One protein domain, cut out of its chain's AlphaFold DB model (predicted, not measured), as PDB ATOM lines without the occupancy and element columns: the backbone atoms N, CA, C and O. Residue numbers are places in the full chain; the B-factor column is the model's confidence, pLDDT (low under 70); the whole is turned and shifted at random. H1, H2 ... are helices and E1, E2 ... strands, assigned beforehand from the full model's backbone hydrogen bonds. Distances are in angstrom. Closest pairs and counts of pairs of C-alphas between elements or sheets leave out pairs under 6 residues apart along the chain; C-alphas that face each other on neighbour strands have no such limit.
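AT A GLANCE: This is residues 3 to 112 of the 124 residues of an uncharacterized protein of Phyllobacterium phragmitis (UniProt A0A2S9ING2). A strongly twisted sheet of seven strands has one long helix, H1, packed over one face, while the link between E1 and E2, residues 9 to 23, reaches away from this body as an arm. The printed part has 110 residues with one named helix and seven named strands, in the order E1 E2 H1 E3 E4 E5 E6 E7, and its class is mixed, helices and strands. The sheet is branched and mixed: E1 and E3 are parallel, the other neighbour pairs antiparallel. It is only just compact, close to loose, with a radius of gyration of the C-alphas of 15.5 A and spans of 49 by 35 by 23 A.

HOW THE PARTS SIT: E5, residues 88 to 96, has three antiparallel neighbours and bends by 53 degrees at residue 93. On one side is E4, residues 77 to 83, with N 91 and O 79 within hydrogen-bond range at 2.8 A. On the other side are E7, residues 108 to 111, with N 90 and O 109 at 2.9 A, and E6, residues 102 to 104, with N 95 and O 104 at 2.9 A. E3, residues 59 to 65, is antiparallel to E4, with N 62 and O 80 at 2.9 A. E3, E4, E5 and E6 form a meander, each strand the antiparallel neighbour and hairpin partner of the one before. E1, residues 3 to 8, is parallel to E3, with N 6 and O 65 at 2.8 A, and forms a hairpin with E2, residues 24 to 26, with N 7 and O 25 at 2.9 A. H1, residues 33 to 49, is on the sheet; its closest C-alphas to E5 are those of Gly 43 and Val 91, 5.7 A apart. In H1 every O i to N i+4 pair is within hydrogen-bond range.

IN THESE COORDINATES: E1 begins at C-alpha 3 (0.237, -15.568, 9.810) and E7 ends at C-alpha 111 (-15.365, -25.111, 9.025). From first to last C-alpha, H1 measures 24.2 A, E5 23.1 A, E4 19.9 A, E3 19.5 A and E1 16.8 A.

THE WHOLE: The C-alphas farthest apart, those of Val 16 and Ser 56, are 50.7 A apart. The printed part has no cut. The links E1 to E2 and E3 to E4 are long. Residues 55 to 57 have pLDDT under 70.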
ATOM      1  N   SER A   3       0.206 -15.598   8.353       92.81
ATOM      2  CA  SER A   3       0.237 -15.568   9.810       92.81
ATOM      3  C   SER A   3      -0.346 -14.289  10.379       92.81
ATOM      4  O   SER A   3      -0.049 -13.220   9.849       92.81
ATOM      5  N   GLU A   4      -1.064 -14.400  11.492       93.25
ATOM      6  CA  GLU A   4      -1.754 -13.273  12.116       93.25
ATOM      7  C   GLU A   4      -1.650 -13.321  13.649       93.25
ATOM      8  O   GLU A   4      -1.663 -14.387  14.268       93.25
ATOM      9  N   VAL A   5      -1.525 -12.155  14.282       92.75
ATOM     10  CA  VAL A   5      -1.569 -12.018  15.742       92.75
ATOM     11  C   VAL A   5      -2.677 -11.034  16.074       92.75
ATOM     12  O   VAL A   5      -2.551  -9.830  15.850       92.75
ATOM     13  N   LEU A   6      -3.763 -11.570  16.615       91.81
ATOM     14  CA  LEU A   6      -4.951 -10.832  17.000       91.81
ATOM     15  C   LEU A   6      -4.961 -10.650  18.513       91.81
ATOM     16  O   LEU A   6      -4.511 -11.518  19.259       91.81
ATOM     17  N   LYS A   7      -5.534  -9.543  18.977       91.88
ATOM     18  CA  LYS A   7      -5.853  -9.323  20.390       91.88
ATOM     19  C   LYS A   7      -7.337  -9.053  20.573       91.88
ATOM     20  O   LYS A   7      -8.000  -8.491  19.696       91.88
ATOM     21  N   ARG A   8      -7.857  -9.402  21.747       88.06
ATOM     22  CA  ARG A   8      -9.241  -9.088  22.112       88.06
ATOM     23  C   ARG A   8      -9.394  -7.590  22.360       88.06
ATOM     24  O   ARG A   8      -8.624  -6.975  23.092       88.06
ATOM     25  N   GLY A   9     -10.418  -7.010  21.748       85.38
ATOM     26  CA  GLY A   9     -10.846  -5.643  22.000       85.38
ATOM     27  C   GLY A   9     -11.466  -5.476  23.389       85.38
ATOM     28  O   GLY A   9     -11.735  -6.461  24.085       85.38
ATOM     29  N   PRO A  10     -11.736  -4.230  23.805       86.31
ATOM     30  CA  PRO A  10     -12.416  -3.969  25.067       86.31
ATOM     31  C   PRO A  10     -13.800  -4.633  25.098       86.31
ATOM     32  O   PRO A  10     -14.472  -4.776  24.073       86.31
ATOM     33  N   ALA A  11     -14.246  -5.030  26.293       89.06
ATOM     34  CA  ALA A  11     -15.588  -5.572  26.472       89.06
ATOM     35  C   ALA A  11     -16.636  -4.513  26.101       89.06
ATOM     36  O   ALA A  11     -16.567  -3.370  26.553       89.06
ATOM     37  N   ARG A  12     -17.616  -4.912  25.292       90.50
ATOM     38  CA  ARG A  12     -18.740  -4.066  24.883       90.50
ATOM     39  C   ARG A  12     -20.029  -4.623  25.470       90.50
ATOM     40  O   ARG A  12     -20.124  -5.824  25.720       90.50
ATOM     41  N   PHE A  13     -21.011  -3.756  25.664       93.62
ATOM     42  CA  PHE A  13     -22.313  -4.113  26.218       93.62
ATOM     43  C   PHE A  13     -23.417  -3.493  25.366       93.62
ATOM     44  O   PHE A  13     -23.216  -2.427  24.781       93.62
ATOM     45  N   ASP A  14     -24.553  -4.172  25.258       93.25
ATOM     46  CA  ASP A  14     -25.742  -3.597  24.631       93.25
ATOM     47  C   ASP A  14     -26.440  -2.587  25.564       93.25
ATOM     48  O   ASP A  14     -26.048  -2.389  26.718       93.25
ATOM     49  N   MET A  15     -27.503  -1.944  25.069       91.69
ATOM     50  CA  MET A  15     -28.255  -0.935  25.831       91.69
ATOM     51  C   MET A  15     -28.965  -1.492  27.077       91.69
ATOM     52  O   MET A  15     -29.454  -0.713  27.889       91.69
ATOM     53  N   VAL A  16     -29.029  -2.817  27.239       93.88
ATOM     54  CA  VAL A  16     -29.618  -3.488  28.409       93.88
ATOM     55  C   VAL A  16     -28.555  -4.162  29.290       93.88
ATOM     56  O   VAL A  16     -28.892  -4.950  30.172       93.88
ATOM     57  N   GLY A  17     -27.272  -3.844  29.083       90.19
ATOM     58  CA  GLY A  17     -26.161  -4.301  29.920       90.19
ATOM     59  C   GLY A  17     -25.694  -5.733  29.653       90.19
ATOM     60  O   GLY A  17     -24.924  -6.279  30.445       90.19
ATOM     61  N   ARG A  18     -26.118  -6.374  28.557       92.12
ATOM     62  CA  ARG A  18     -25.619  -7.705  28.182       92.12
ATOM     63  C   ARG A  18     -24.281  -7.576  27.478       92.12
ATOM     64  O   ARG A  18     -24.105  -6.750  26.586       92.12
ATOM     65  N   LYS A  19     -23.336  -8.431  27.868       91.12
ATOM     66  CA  LYS A  19     -22.002  -8.479  27.270       91.12
ATOM     67  C   LYS A  19     -22.090  -8.926  25.810       91.12
ATOM     68  O   LYS A  19     -22.602 -10.003  25.516       91.12
ATOM     69  N   LEU A  20     -21.548  -8.108  24.918       89.88
ATOM     70  CA  LEU A  20     -21.411  -8.411  23.500       89.88
ATOM     71  C   LEU A  20     -20.159  -9.267  23.242       89.88
ATOM     72  O   LEU A  20     -19.211  -9.230  24.038       89.88
ATOM     73  N   PRO A  21     -20.113 -10.002  22.115       87.44
ATOM     74  CA  PRO A  21     -18.902 -10.678  21.675       87.44
ATOM     75  C   PRO A  21     -17.720  -9.711  21.553       87.44
ATOM     76  O   PRO A  21     -17.864  -8.556  21.120       87.44
ATOM     77  N   TYR A  22     -16.544 -10.212  21.923       84.81
ATOM     78  CA  TYR A  22     -15.293  -9.495  21.727       84.81
ATOM     79  C   TYR A  22     -15.040  -9.282  20.236       84.81
ATOM     80  O   TYR A  22     -15.232 -10.189  19.429       84.81
ATOM     81  N   THR A  23     -14.595  -8.081  19.882       86.44
ATOM     82  CA  THR A  23     -13.949  -7.835  18.593       86.44
ATOM     83  C   THR A  23     -12.506  -8.303  18.663       86.44
ATOM     84  O   THR A  23     -11.881  -8.227  19.722       86.44
ATOM     85  N   LEU A  24     -11.981  -8.789  17.545       86.31
ATOM     86  CA  LEU A  24     -10.556  -9.049  17.382       86.31
ATOM     87  C   LEU A  24      -9.940  -7.877  16.626       86.31
ATOM     88  O   LEU A  24     -10.572  -7.316  15.731       86.31
ATOM     89  N   HIS A  25      -8.743  -7.485  17.038       84.38
ATOM     90  CA  HIS A  25      -7.978  -6.420  16.408       84.38
ATOM     91  C   HIS A  25      -6.586  -6.927  16.074       84.38
ATOM     92  O   HIS A  25      -5.975  -7.617  16.897       84.38
ATOM     93  N   ASP A  26      -6.082  -6.509  14.921       83.00
ATOM     94  CA  ASP A  26      -4.709  -6.778  14.521       83.00
ATOM     95  C   ASP A  26      -3.728  -6.128  15.493       83.00
ATOM     96  O   ASP A  26      -4.003  -5.114  16.152       83.00
ATOM     97  N   THR A  27      -2.561  -6.745  15.597       85.75
ATOM     98  CA  THR A  27      -1.429  -6.213  16.344       85.75
ATOM     99  C   THR A  27      -0.243  -6.046  15.408       85.75
ATOM    100  O   THR A  27      -0.121  -6.766  14.423       85.75
ATOM    101  N   ASP A  28       0.672  -5.138  15.749       84.69
ATOM    102  CA  ASP A  28       1.952  -5.004  15.036       84.69
ATOM    103  C   ASP A  28       2.903  -6.185  15.320       84.69
ATOM    104  O   ASP A  28       4.020  -6.255  14.800       84.69
ATOM    105  N   GLU A  29       2.493  -7.121  16.181       87.44
ATOM    106  CA  GLU A  29       3.265  -8.313  16.470       87.44
ATOM    107  C   GLU A  29       3.182  -9.330  15.337       87.44
ATOM    108  O   GLU A  29       2.165  -9.522  14.679       87.44
ATOM    109  N   THR A  30       4.281 -10.054  15.154       88.56
ATOM    110  CA  THR A  30       4.394 -11.090  14.132       88.56
ATOM    111  C   THR A  30       4.823 -12.408  14.758       88.56
ATOM    112  O   THR A  30       5.593 -12.454  15.726       88.56
ATOM    113  N   ILE A  31       4.326 -13.507  14.194       90.00
ATOM    114  CA  ILE A  31       4.806 -14.846  14.528       90.00
ATOM    115  C   ILE A  31       6.166 -15.020  13.852       90.00
ATOM    116  O   ILE A  31       6.304 -14.827  12.645       90.00
ATOM    117  N   SER A  32       7.190 -15.384  14.625       91.12
ATOM    118  CA  SER A  32       8.522 -15.601  14.059       91.12
ATOM    119  C   SER A  32       8.502 -16.742  13.039       91.12
ATOM    120  O   SER A  32       7.824 -17.751  13.233       91.12
ATOM    121  N   SER A  33       9.290 -16.617  11.968       91.75
ATOM    122  CA  SER A  33       9.337 -17.605  10.879       91.75
ATOM    123  C   SER A  33       9.629 -19.027  11.371       91.75
ATOM    124  O   SER A  33       8.981 -19.980  10.945       91.75
ATOM    125  N   GLY A  34      10.552 -19.174  12.326       92.75
ATOM    126  CA  GLY A  34      10.882 -20.472  12.911       92.75
ATOM    127  C   GLY A  34       9.740 -21.078  13.734       92.75
ATOM    128  O   GLY A  34       9.540 -22.290  13.696       92.75
ATOM    129  N   LEU A  35       8.975 -20.263  14.469       92.69
ATOM    130  CA  LEU A  35       7.795 -20.747  15.189       92.69
ATOM    131  C   LEU A  35       6.681 -21.126  14.211       92.69
ATOM    132  O   LEU A  35       6.064 -22.176  14.365       92.69
ATOM    133  N   LEU A  36       6.482 -20.313  13.179       93.94
ATOM    134  CA  LEU A  36       5.498 -20.542  12.133       93.94
ATOM    135  C   LEU A  36       5.728 -21.884  11.419       93.94
ATOM    136  O   LEU A  36       4.800 -22.675  11.264       93.94
ATOM    137  N   GLU A  37       6.975 -22.200  11.068       94.06
ATOM    138  CA  GLU A  37       7.333 -23.483  10.455       94.06
ATOM    139  C   GLU A  37       7.133 -24.673  11.412       94.06
ATOM    140  O   GLU A  37       6.737 -25.764  10.992       94.06
ATOM    141  N   ARG A  38       7.406 -24.493  12.712       94.69
ATOM    142  CA  ARG A  38       7.144 -25.528  13.726       94.69
ATOM    143  C   ARG A  38       5.651 -25.781  13.900       94.69
ATOM    144  O   ARG A  38       5.249 -26.938  13.937       94.69
ATOM    145  N   LEU A  39       4.844 -24.723  13.960       95.25
ATOM    146  CA  LEU A  39       3.387 -24.808  14.053       95.25
ATOM    147  C   LEU A  39       2.791 -25.477  12.816       95.25
ATOM    148  O   LEU A  39       1.996 -26.400  12.955       95.25
ATOM    149  N   HIS A  40       3.237 -25.092  11.620       94.69
ATOM    150  CA  HIS A  40       2.823 -25.736  10.376       94.69
ATOM    151  C   HIS A  40       3.112 -27.242  10.395       94.69
ATOM    152  O   HIS A  40       2.222 -28.047  10.131       94.69
ATOM    153  N   ARG A  41       4.352 -27.638  10.725       93.94
ATOM    154  CA  ARG A  41       4.741 -29.057  10.809       93.94
ATOM    155  C   ARG A  41       3.931 -29.813  11.855       93.94
ATOM    156  O   ARG A  41       3.483 -30.919  11.580       93.94
ATOM    157  N   PHE A  42       3.727 -29.210  13.023       95.12
ATOM    158  CA  PHE A  42       2.932 -29.804  14.088       95.12
ATOM    159  C   PHE A  42       1.482 -30.019  13.641       95.12
ATOM    160  O   PHE A  42       1.007 -31.147  13.666       95.12
ATOM    161  N   GLY A  43       0.804 -28.977  13.149       94.38
ATOM    162  CA  GLY A  43      -0.579 -29.076  12.681       94.38
ATOM    163  C   GLY A  43      -0.748 -30.097  11.553       94.38
ATOM    164  O   GLY A  43      -1.674 -30.902  11.581       94.38
ATOM    165  N   HIS A  44       0.191 -30.122  10.603       93.69
ATOM    166  CA  HIS A  44       0.207 -31.103   9.518       93.69
ATOM    167  C   HIS A  44       0.355 -32.545  10.026       93.69
ATOM    168  O   HIS A  44      -0.419 -33.412   9.618       93.69
ATOM    169  N   SER A  45       1.283 -32.795  10.960       93.81
ATOM    170  CA  SER A  45       1.465 -34.117  11.580       93.81
ATOM    171  C   SER A  45       0.202 -34.563  12.306       93.81
ATOM    172  O   SER A  45      -0.285 -35.660  12.063       93.81
ATOM    173  N   ARG A  46      -0.387 -33.689  13.131       95.06
ATOM    174  CA  ARG A  46      -1.592 -34.003  13.913       95.06
ATOM    175  C   ARG A  46      -2.788 -34.341  13.026       95.06
ATOM    176  O   ARG A  46      -3.523 -35.278  13.320       95.06
ATOM    177  N   LEU A  47      -2.968 -33.616  11.924       93.69
ATOM    178  CA  LEU A  47      -4.036 -33.893  10.962       93.69
ATOM    179  C   LEU A  47      -3.784 -35.202  10.205       93.69
ATOM    180  O   LEU A  47      -4.708 -35.997  10.048       93.69
ATOM    181  N   THR A  48      -2.533 -35.467   9.828       93.25
ATOM    182  CA  THR A  48      -2.135 -36.737   9.202       93.25
ATOM    183  C   THR A  48      -2.367 -37.923  10.146       93.25
ATOM    184  O   THR A  48      -2.953 -38.924   9.745       93.25
ATOM    185  N   GLU A  49      -1.981 -37.801  11.419       94.12
ATOM    186  CA  GLU A  49      -2.217 -38.799  12.473       94.12
ATOM    187  C   GLU A  49      -3.709 -39.051  12.721       94.12
ATOM    188  O   GLU A  49      -4.107 -40.173  13.028       94.12
ATOM    189  N   ALA A  50      -4.545 -38.023  12.559       93.19
ATOM    190  CA  ALA A  50      -5.996 -38.135  12.638       93.19
ATOM    191  C   ALA A  50      -6.647 -38.717  11.364       93.19
ATOM    192  O   ALA A  50      -7.864 -38.894  11.331       93.19
ATOM    193  N   GLY A  51      -5.859 -39.034  10.330       92.88
ATOM    194  CA  GLY A  51      -6.326 -39.644   9.082       92.88
ATOM    195  C   GLY A  51      -6.696 -38.654   7.974       92.88
ATOM    196  O   GLY A  51      -7.316 -39.056   6.990       92.88
ATOM    197  N   PHE A  52      -6.336 -37.373   8.101       90.19
ATOM    198  CA  PHE A  52      -6.568 -36.367   7.063       90.19
ATOM    199  C   PHE A  52      -5.345 -36.202   6.159       90.19
ATOM    200  O   PHE A  52      -4.264 -35.816   6.600       90.19
ATOM    201  N   GLU A  53      -5.532 -36.408   4.858       87.25
ATOM    202  CA  GLU A  53      -4.480 -36.198   3.864       87.25
ATOM    203  C   GLU A  53      -4.448 -34.744   3.385       87.25
ATOM    204  O   GLU A  53      -5.058 -34.355   2.385       87.25
ATOM    205  N   ILE A  54      -3.687 -33.916   4.096       81.56
ATOM    206  CA  ILE A  54      -3.439 -32.522   3.714       81.56
ATOM    207  C   ILE A  54      -2.164 -32.480   2.878       81.56
ATOM    208  O   ILE A  54      -1.096 -32.059   3.315       81.56
ATOM    209  N   GLY A  55      -2.248 -33.011   1.664       64.75
ATOM    210  CA  GLY A  55      -1.102 -33.139   0.774       64.75
ATOM    211  C   GLY A  55      -1.519 -32.906  -0.662       64.75
ATOM    212  O   GLY A  55      -2.191 -33.753  -1.237       64.75
ATOM    213  N   SER A  56      -1.164 -31.742  -1.224       58.66
ATOM    214  CA  SER A  56      -0.973 -31.505  -2.676       58.66
ATOM    215  C   SER A  56      -1.054 -30.019  -3.061       58.66
ATOM    216  O   SER A  56      -1.752 -29.679  -4.008       58.66
ATOM    217  N   GLY A  57      -0.406 -29.091  -2.340       63.84
ATOM    218  CA  GLY A  57      -0.279 -27.679  -2.774       63.84
ATOM    219  C   GLY A  57      -1.588 -26.894  -2.994       63.84
ATOM    220  O   GLY A  57      -1.550 -25.737  -3.395       63.84
ATOM    221  N   LYS A  58      -2.742 -27.516  -2.731       76.12
ATOM    222  CA  LYS A  58      -4.107 -26.992  -2.906       76.12
ATOM    223  C   LYS A  58      -4.721 -26.502  -1.598       76.12
ATOM    224  O   LYS A  58      -5.876 -26.088  -1.580       76.12
ATOM    225  N   TRP A  59      -3.971 -26.608  -0.508       89.12
ATOM    226  CA  TRP A  59      -4.398 -26.171   0.807       89.12
ATOM    227  C   TRP A  59      -3.549 -24.976   1.220       89.12
ATOM    228  O   TRP A  59      -2.324 -25.067   1.307       89.12
ATOM    229  N   GLN A  60      -4.202 -23.844   1.443       91.31
ATOM    230  CA  GLN A  60      -3.577 -22.658   2.000       91.31
ATOM    231  C   GLN A  60      -3.482 -22.824   3.513       91.31
ATOM    232  O   GLN A  60      -4.494 -23.050   4.166       91.31
ATOM    233  N   CYS A  61      -2.274 -22.704   4.066       92.69
ATOM    234  CA  CYS A  61      -2.084 -22.702   5.513       92.69
ATOM    235  C   CYS A  61      -2.148 -21.277   6.078       92.69
ATOM    236  O   CYS A  61      -1.433 -20.385   5.590       92.69
ATOM    237  N   HIS A  62      -2.956 -21.108   7.120       94.56
ATOM    238  CA  HIS A  62      -3.058 -19.912   7.942       94.56
ATOM    239  C   HIS A  62      -2.734 -20.267   9.397       94.56
ATOM    240  O   HIS A  62      -3.226 -21.262   9.922       94.56
ATOM    241  N   VAL A  63      -1.877 -19.481  10.045       95.56
ATOM    242  CA  VAL A  63      -1.515 -19.684  11.450       95.56
ATOM    243  C   VAL A  63      -1.782 -18.410  12.218       95.56
ATOM    244  O   VAL A  63      -1.195 -17.378  11.913       95.56
ATOM    245  N   TYR A  64      -2.608 -18.474  13.249       94.75
ATOM    246  CA  TYR A  64      -2.945 -17.278  14.005       94.75
ATOM    247  C   TYR A  64      -3.040 -17.536  15.502       94.75
ATOM    248  O   TYR A  64      -3.099 -18.673  15.971       94.75
ATOM    249  N   THR A  65      -3.038 -16.451  16.265       94.94
ATOM    250  CA  THR A  65      -3.357 -16.449  17.693       94.94
ATOM    251  C   THR A  65      -4.311 -15.301  17.989       94.94
ATOM    252  O   THR A  65      -4.238 -14.259  17.343       94.94
ATOM    253  N   MET A  66      -5.215 -15.501  18.947       92.12
ATOM    254  CA  MET A  66      -6.130 -14.463  19.445       92.12
ATOM    255  C   MET A  66      -5.676 -13.861  20.778       92.12
ATOM    256  O   MET A  66      -6.352 -12.983  21.318       92.12
ATOM    257  N   ASP A  67      -4.546 -14.344  21.294       91.12
ATOM    258  CA  ASP A  67      -4.001 -13.999  22.603       91.12
ATOM    259  C   ASP A  67      -2.802 -13.047  22.452       91.12
ATOM    260  O   ASP A  67      -1.786 -13.163  23.136       91.12
ATOM    261  N   GLY A  68      -2.874 -12.118  21.493       88.50
ATOM    262  CA  GLY A  68      -1.812 -11.151  21.202       88.50
ATOM    263  C   GLY A  68      -1.468 -10.224  22.373       88.50
ATOM    264  O   GLY A  68      -0.407  -9.617  22.375       88.50
ATOM    265  N   ASP A  69      -2.328 -10.132  23.383       88.25
ATOM    266  CA  ASP A  69      -2.098  -9.419  24.641       88.25
ATOM    267  C   ASP A  69      -1.277 -10.216  25.670       88.25
ATOM    268  O   ASP A  69      -0.718  -9.624  26.594       88.25
ATOM    269  N   LEU A  70      -1.157 -11.537  25.507       89.00
ATOM    270  CA  LEU A  70      -0.372 -12.392  26.396       89.00
ATOM    271  C   LEU A  70       1.100 -12.480  25.962       89.00
ATOM    272  O   LEU A  70       1.414 -12.320  24.776       89.00
ATOM    273  N   PRO A  71       2.028 -12.800  26.884       88.00
ATOM    274  CA  PRO A  71       3.392 -13.179  26.530       88.00
ATOM    275  C   PRO A  71       3.417 -14.359  25.553       88.00
ATOM    276  O   PRO A  71       2.619 -15.283  25.655       88.00
ATOM    277  N   ARG A  72       4.387 -14.385  24.630       84.25
ATOM    278  CA  ARG A  72       4.456 -15.370  23.525       84.25
ATOM    279  C   ARG A  72       4.336 -16.845  23.937       84.25
ATOM    280  O   ARG A  72       3.855 -17.636  23.129       84.25
ATOM    281  N   LEU A  73       4.813 -17.205  25.132       85.50
ATOM    282  CA  LEU A  73       4.773 -18.574  25.673       85.50
ATOM    283  C   LEU A  73       3.430 -18.936  26.325       85.50
ATOM    284  O   LEU A  73       3.163 -20.109  26.544       85.50
ATOM    285  N   GLU A  74       2.595 -17.942  26.617       89.44
ATOM    286  CA  GLU A  74       1.266 -18.107  27.217       89.44
ATOM    287  C   GLU A  74       0.148 -18.057  26.165       89.44
ATOM    288  O   GLU A  74      -1.013 -18.305  26.478       89.44
ATOM    289  N   ARG A  75       0.494 -17.751  24.908       92.94
ATOM    290  CA  ARG A  75      -0.449 -17.715  23.787       92.94
ATOM    291  C   ARG A  75      -0.835 -19.114  23.342       92.94
ATOM    292  O   ARG A  75       0.024 -19.994  23.229       92.94
ATOM    293  N   TYR A  76      -2.091 -19.261  22.940       95.62
ATOM    294  CA  TYR A  76      -2.534 -20.408  22.167       95.62
ATOM    295  C   TYR A  76      -2.565 -20.070  20.679       95.62
ATOM    296  O   TYR A  76      -3.041 -19.011  20.257       95.62
ATOM    297  N   TYR A  77      -2.053 -20.991  19.872       95.88
ATOM    298  CA  TYR A  77      -2.004 -20.859  18.422       95.88
ATOM    299  C   TYR A  77      -3.025 -21.784  17.767       95.88
ATOM    300  O   TYR A  77      -3.394 -22.828  18.305       95.88
ATOM    301  N   THR A  78      -3.468 -21.401  16.581       96.62
ATOM    302  CA  THR A  78      -4.327 -22.212  15.723       96.62
ATOM    303  C   THR A  78      -3.685 -22.300  14.352       96.62
ATOM    304  O   THR A  78      -3.133 -21.318  13.852       96.62
ATOM    305  N   VAL A  79      -3.713 -23.493  13.767       95.94
ATOM    306  CA  VAL A  79      -3.207 -23.766  12.423       95.94
ATOM    307  C   VAL A  79      -4.370 -24.278  11.597       95.94
ATOM    308  O   VAL A  79      -4.915 -25.339  11.883       95.94
ATOM    309  N   GLU A  80      -4.721 -23.537  10.560       95.06
ATOM    310  CA  GLU A  80      -5.789 -23.863   9.627       95.06
ATOM    311  C   GLU A  80      -5.206 -24.207   8.266       95.06
ATOM    312  O   GLU A  80      -4.246 -23.591   7.790       95.06
ATOM    313  N   PHE A  81      -5.825 -25.181   7.618       94.06
ATOM    314  CA  PHE A  81      -5.600 -25.529   6.233       94.06
ATOM    315  C   PHE A  81      -6.925 -25.370   5.498       94.06
ATOM    316  O   PHE A  81      -7.898 -26.065   5.788       94.06
ATOM    317  N   THR A  82      -6.942 -24.494   4.499       92.38
ATOM    318  CA  THR A  82      -8.130 -24.211   3.690       92.38
ATOM    319  C   THR A  82      -7.933 -24.739   2.281       92.38
ATOM    320  O   THR A  82      -6.999 -24.343   1.583       92.38
ATOM    321  N   HIS A  83      -8.808 -25.639   1.845       90.88
ATOM    322  CA  HIS A  83      -8.803 -26.161   0.484       90.88
ATOM    323  C   HIS A  83      -9.261 -25.086  -0.509       90.88
ATOM    324  O   HIS A  83     -10.112 -24.263  -0.185       90.88
ATOM    325  N   VAL A  84      -8.823 -25.157  -1.770       87.44
ATOM    326  CA  VAL A  84      -9.294 -24.251  -2.845       87.44
ATOM    327  C   VAL A  84     -10.819 -24.219  -3.044       87.44
ATOM    328  O   VAL A  84     -11.344 -23.280  -3.625       87.44
ATOM    329  N   LYS A  85     -11.544 -25.245  -2.575       86.69
ATOM    330  CA  LYS A  85     -13.023 -25.292  -2.596       86.69
ATOM    331  C   LYS A  85     -13.675 -24.656  -1.356       86.69
ATOM    332  O   LYS A  85     -14.883 -24.762  -1.191       86.69
ATOM    333  N   GLY A  86     -12.881 -24.059  -0.470       86.81
ATOM    334  CA  GLY A  86     -13.316 -23.312   0.710       86.81
ATOM    335  C   GLY A  86     -13.442 -24.119   2.004       86.81
ATOM    336  O   GLY A  86     -13.442 -23.516   3.067       86.81
ATOM    337  N   GLY A  87     -13.515 -25.452   1.950       90.19
ATOM    338  CA  GLY A  87     -13.536 -26.272   3.167       90.19
ATOM    339  C   GLY A  87     -12.240 -26.118   3.965       90.19
ATOM    340  O   GLY A  87     -11.155 -26.147   3.377       90.19
ATOM    341  N   MET A  88     -12.359 -25.967   5.282       92.81
ATOM    342  CA  MET A  88     -11.227 -25.742   6.175       92.81
ATOM    343  C   MET A  88     -11.171 -26.827   7.248       92.81
ATOM    344  O   MET A  88     -12.192 -27.227   7.806       92.81
ATOM    345  N   ILE A  89      -9.960 -27.294   7.537       94.69
ATOM    346  CA  ILE A  89      -9.661 -28.139   8.688       94.69
ATOM    347  C   ILE A  89      -8.417 -27.602   9.389       94.69
ATOM    348  O   ILE A  89      -7.487 -27.128   8.737       94.69
ATOM    349  N   GLY A  90      -8.384 -27.666  10.710       95.19
ATOM    350  CA  GLY A  90      -7.278 -27.129  11.479       95.19
ATOM    351  C   GLY A  90      -7.085 -27.808  12.821       95.19
ATOM    352  O   GLY A  90      -7.847 -28.682  13.230       95.19
ATOM    353  N   VAL A  91      -6.030 -27.381  13.501       96.69
ATOM    354  CA  VAL A  91      -5.689 -27.760  14.871       96.69
ATOM    355  C   VAL A  91      -5.711 -26.492  15.704       96.69
ATOM    356  O   VAL A  91      -5.049 -25.513  15.351       96.69
ATOM    357  N   HIS A  92      -6.459 -26.497  16.803       96.19
ATOM    358  CA  HIS A  92      -6.654 -25.316  17.639       96.19
ATOM    359  C   HIS A  92      -6.097 -25.513  19.048       96.19
ATOM    360  O   HIS A  92      -5.903 -26.630  19.526       96.19
ATOM    361  N   GLY A  93      -5.862 -24.397  19.740       94.81
ATOM    362  CA  GLY A  93      -5.399 -24.426  21.128       94.81
ATOM    363  C   GLY A  93      -3.992 -25.000  21.282       94.81
ATOM    364  O   GLY A  93      -3.717 -25.683  22.264       94.81
ATOM    365  N   ILE A  94      -3.111 -24.759  20.312       96.62
ATOM    366  CA  ILE A  94      -1.740 -25.262  20.333       96.62
ATOM    367  C   ILE A  94      -0.919 -24.453  21.341       96.62
ATOM    368  O   ILE A  94      -0.730 -23.249  21.159       96.62
ATOM    369  N   ALA A  95      -0.405 -25.117  22.374       95.44
ATOM    370  CA  ALA A  95       0.468 -24.522  23.381       95.44
ATOM    371  C   ALA A  95       1.951 -24.684  23.014       95.44
ATOM    372  O   ALA A  95       2.361 -25.697  22.433       95.44
ATOM    373  N   ILE A  96       2.769 -23.702  23.400       94.38
ATOM    374  CA  ILE A  96       4.219 -23.710  23.183       94.38
ATOM    375  C   ILE A  96       4.934 -24.054  24.489       94.38
ATOM    376  O   ILE A  96       4.851 -23.321  25.468       94.38
ATOM    377  N   GLY A  97       5.669 -25.165  24.496       89.62
ATOM    378  CA  GLY A  97       6.427 -25.613  25.661       89.62
ATOM    379  C   GLY A  97       7.694 -24.789  25.920       89.62
ATOM    380  O   GLY A  97       8.123 -23.978  25.097       89.62
ATOM    381  N   ALA A  98       8.365 -25.082  27.040       81.12
ATOM    382  CA  ALA A  98       9.551 -24.372  27.545       81.12
ATOM    383  C   ALA A  98      10.793 -24.364  26.613       81.12
ATOM    384  O   ALA A  98      11.800 -23.744  26.937       81.12
ATOM    385  N   GLY A  99      10.732 -25.007  25.443       83.12
ATOM    386  CA  GLY A  99      11.762 -24.968  24.395       83.12
ATOM    387  C   GLY A  99      11.338 -24.241  23.112       83.12
ATOM    388  O   GLY A  99      12.026 -24.349  22.100       83.12
ATOM    389  N   GLY A 100      10.190 -23.559  23.102       86.19
ATOM    390  CA  GLY A 100       9.660 -22.907  21.900       86.19
ATOM    391  C   GLY A 100       9.058 -23.876  20.873       86.19
ATOM    392  O   GLY A 100       8.860 -23.490  19.714       86.19
ATOM    393  N   TRP A 101       8.789 -25.119  21.285       91.62
ATOM    394  CA  TRP A 101       8.197 -26.180  20.471       91.62
ATOM    395  C   TRP A 101       6.715 -26.375  20.819       91.62
ATOM    396  O   TRP A 101       6.389 -26.400  22.008       91.62
ATOM    397  N   PRO A 102       5.831 -26.536  19.818       93.81
ATOM    398  CA  PRO A 102       4.454 -26.970  20.046       93.81
ATOM    399  C   PRO A 102       4.418 -28.291  20.822       93.81
ATOM    400  O   PRO A 102       5.140 -29.220  20.457       93.81
ATOM    401  N   CYS A 103       3.625 -28.373  21.894       92.50
ATOM    402  CA  CYS A 103       3.631 -29.549  22.779       92.50
ATOM    403  C   CYS A 103       2.251 -30.107  23.148       92.50
ATOM    404  O   CYS A 103       2.163 -31.269  23.534       92.50
ATOM    405  N   LEU A 104       1.189 -29.309  23.049       93.81
ATOM    406  CA  LEU A 104      -0.186 -29.708  23.357       93.81
ATOM    407  C   LEU A 104      -1.125 -29.032  22.358       93.81
ATOM    408  O   LEU A 104      -0.831 -27.920  21.930       93.81
ATOM    409  N   ASP A 105      -2.241 -29.677  22.030       95.38
ATOM    410  CA  ASP A 105      -3.359 -29.090  21.294       95.38
ATOM    411  C   ASP A 105      -4.692 -29.378  22.000       95.38
ATOM    412  O   ASP A 105      -4.789 -30.298  22.814       95.38
ATOM    413  N   HIS A 106      -5.715 -28.575  21.707       95.25
ATOM    414  CA  HIS A 106      -7.066 -28.746  22.253       95.25
ATOM    415  C   HIS A 106      -8.008 -29.479  21.289       95.25
ATOM    416  O   HIS A 106      -9.207 -29.559  21.558       95.25
ATOM    417  N   GLY A 107      -7.476 -30.029  20.195       94.75
ATOM    418  CA  GLY A 107      -8.228 -30.795  19.218       94.75
ATOM    419  C   GLY A 107      -8.261 -30.178  17.825       94.75
ATOM    420  O   GLY A 107      -7.504 -29.269  17.466       94.75
ATOM    421  N   LEU A 108      -9.151 -30.751  17.018       96.25
ATOM    422  CA  LEU A 108      -9.323 -30.425  15.610       96.25
ATOM    423  C   LEU A 108     -10.539 -29.525  15.422       96.25
ATOM    424  O   LEU A 108     -11.584 -29.739  16.035       96.25
ATOM    425  N   CYS A 109     -10.420 -28.554  14.523       93.56
ATOM    426  CA  CYS A 109     -11.530 -27.727  14.073       93.56
ATOM    427  C   CYS A 109     -11.832 -27.995  12.596       93.56
ATOM    428  O   CYS A 109     -10.943 -28.304  11.802       93.56
ATOM    429  N   ILE A 110     -13.105 -27.875  12.230       93.50
ATOM    430  CA  ILE A 110     -13.589 -27.944  10.852       93.50
ATOM    431  C   ILE A 110     -14.528 -26.766  10.622       93.50
ATOM    432  O   ILE A 110     -15.286 -26.398  11.518       93.50
ATOM    433  N   ASP A 111     -14.475 -26.189   9.430       90.81
ATOM    434  CA  ASP A 111     -15.365 -25.111   9.025       90.81
ATOM    435  C   ASP A 111     -15.807 -25.322   7.576       90.81
ATOM    436  O   ASP A 111     -15.091 -25.883   6.732       90.81
ATOM    437  N   ALA A 112     -17.037 -24.902   7.312       84.19
ATOM    438  CA  ALA A 112     -17.606 -24.910   5.980       84.19
ATOM    439  C   ALA A 112     -16.968 -23.788   5.141       84.19
ATOM    440  O   ALA A 112     -16.426 -22.829   5.693       84.19
TER     441      ALA A 112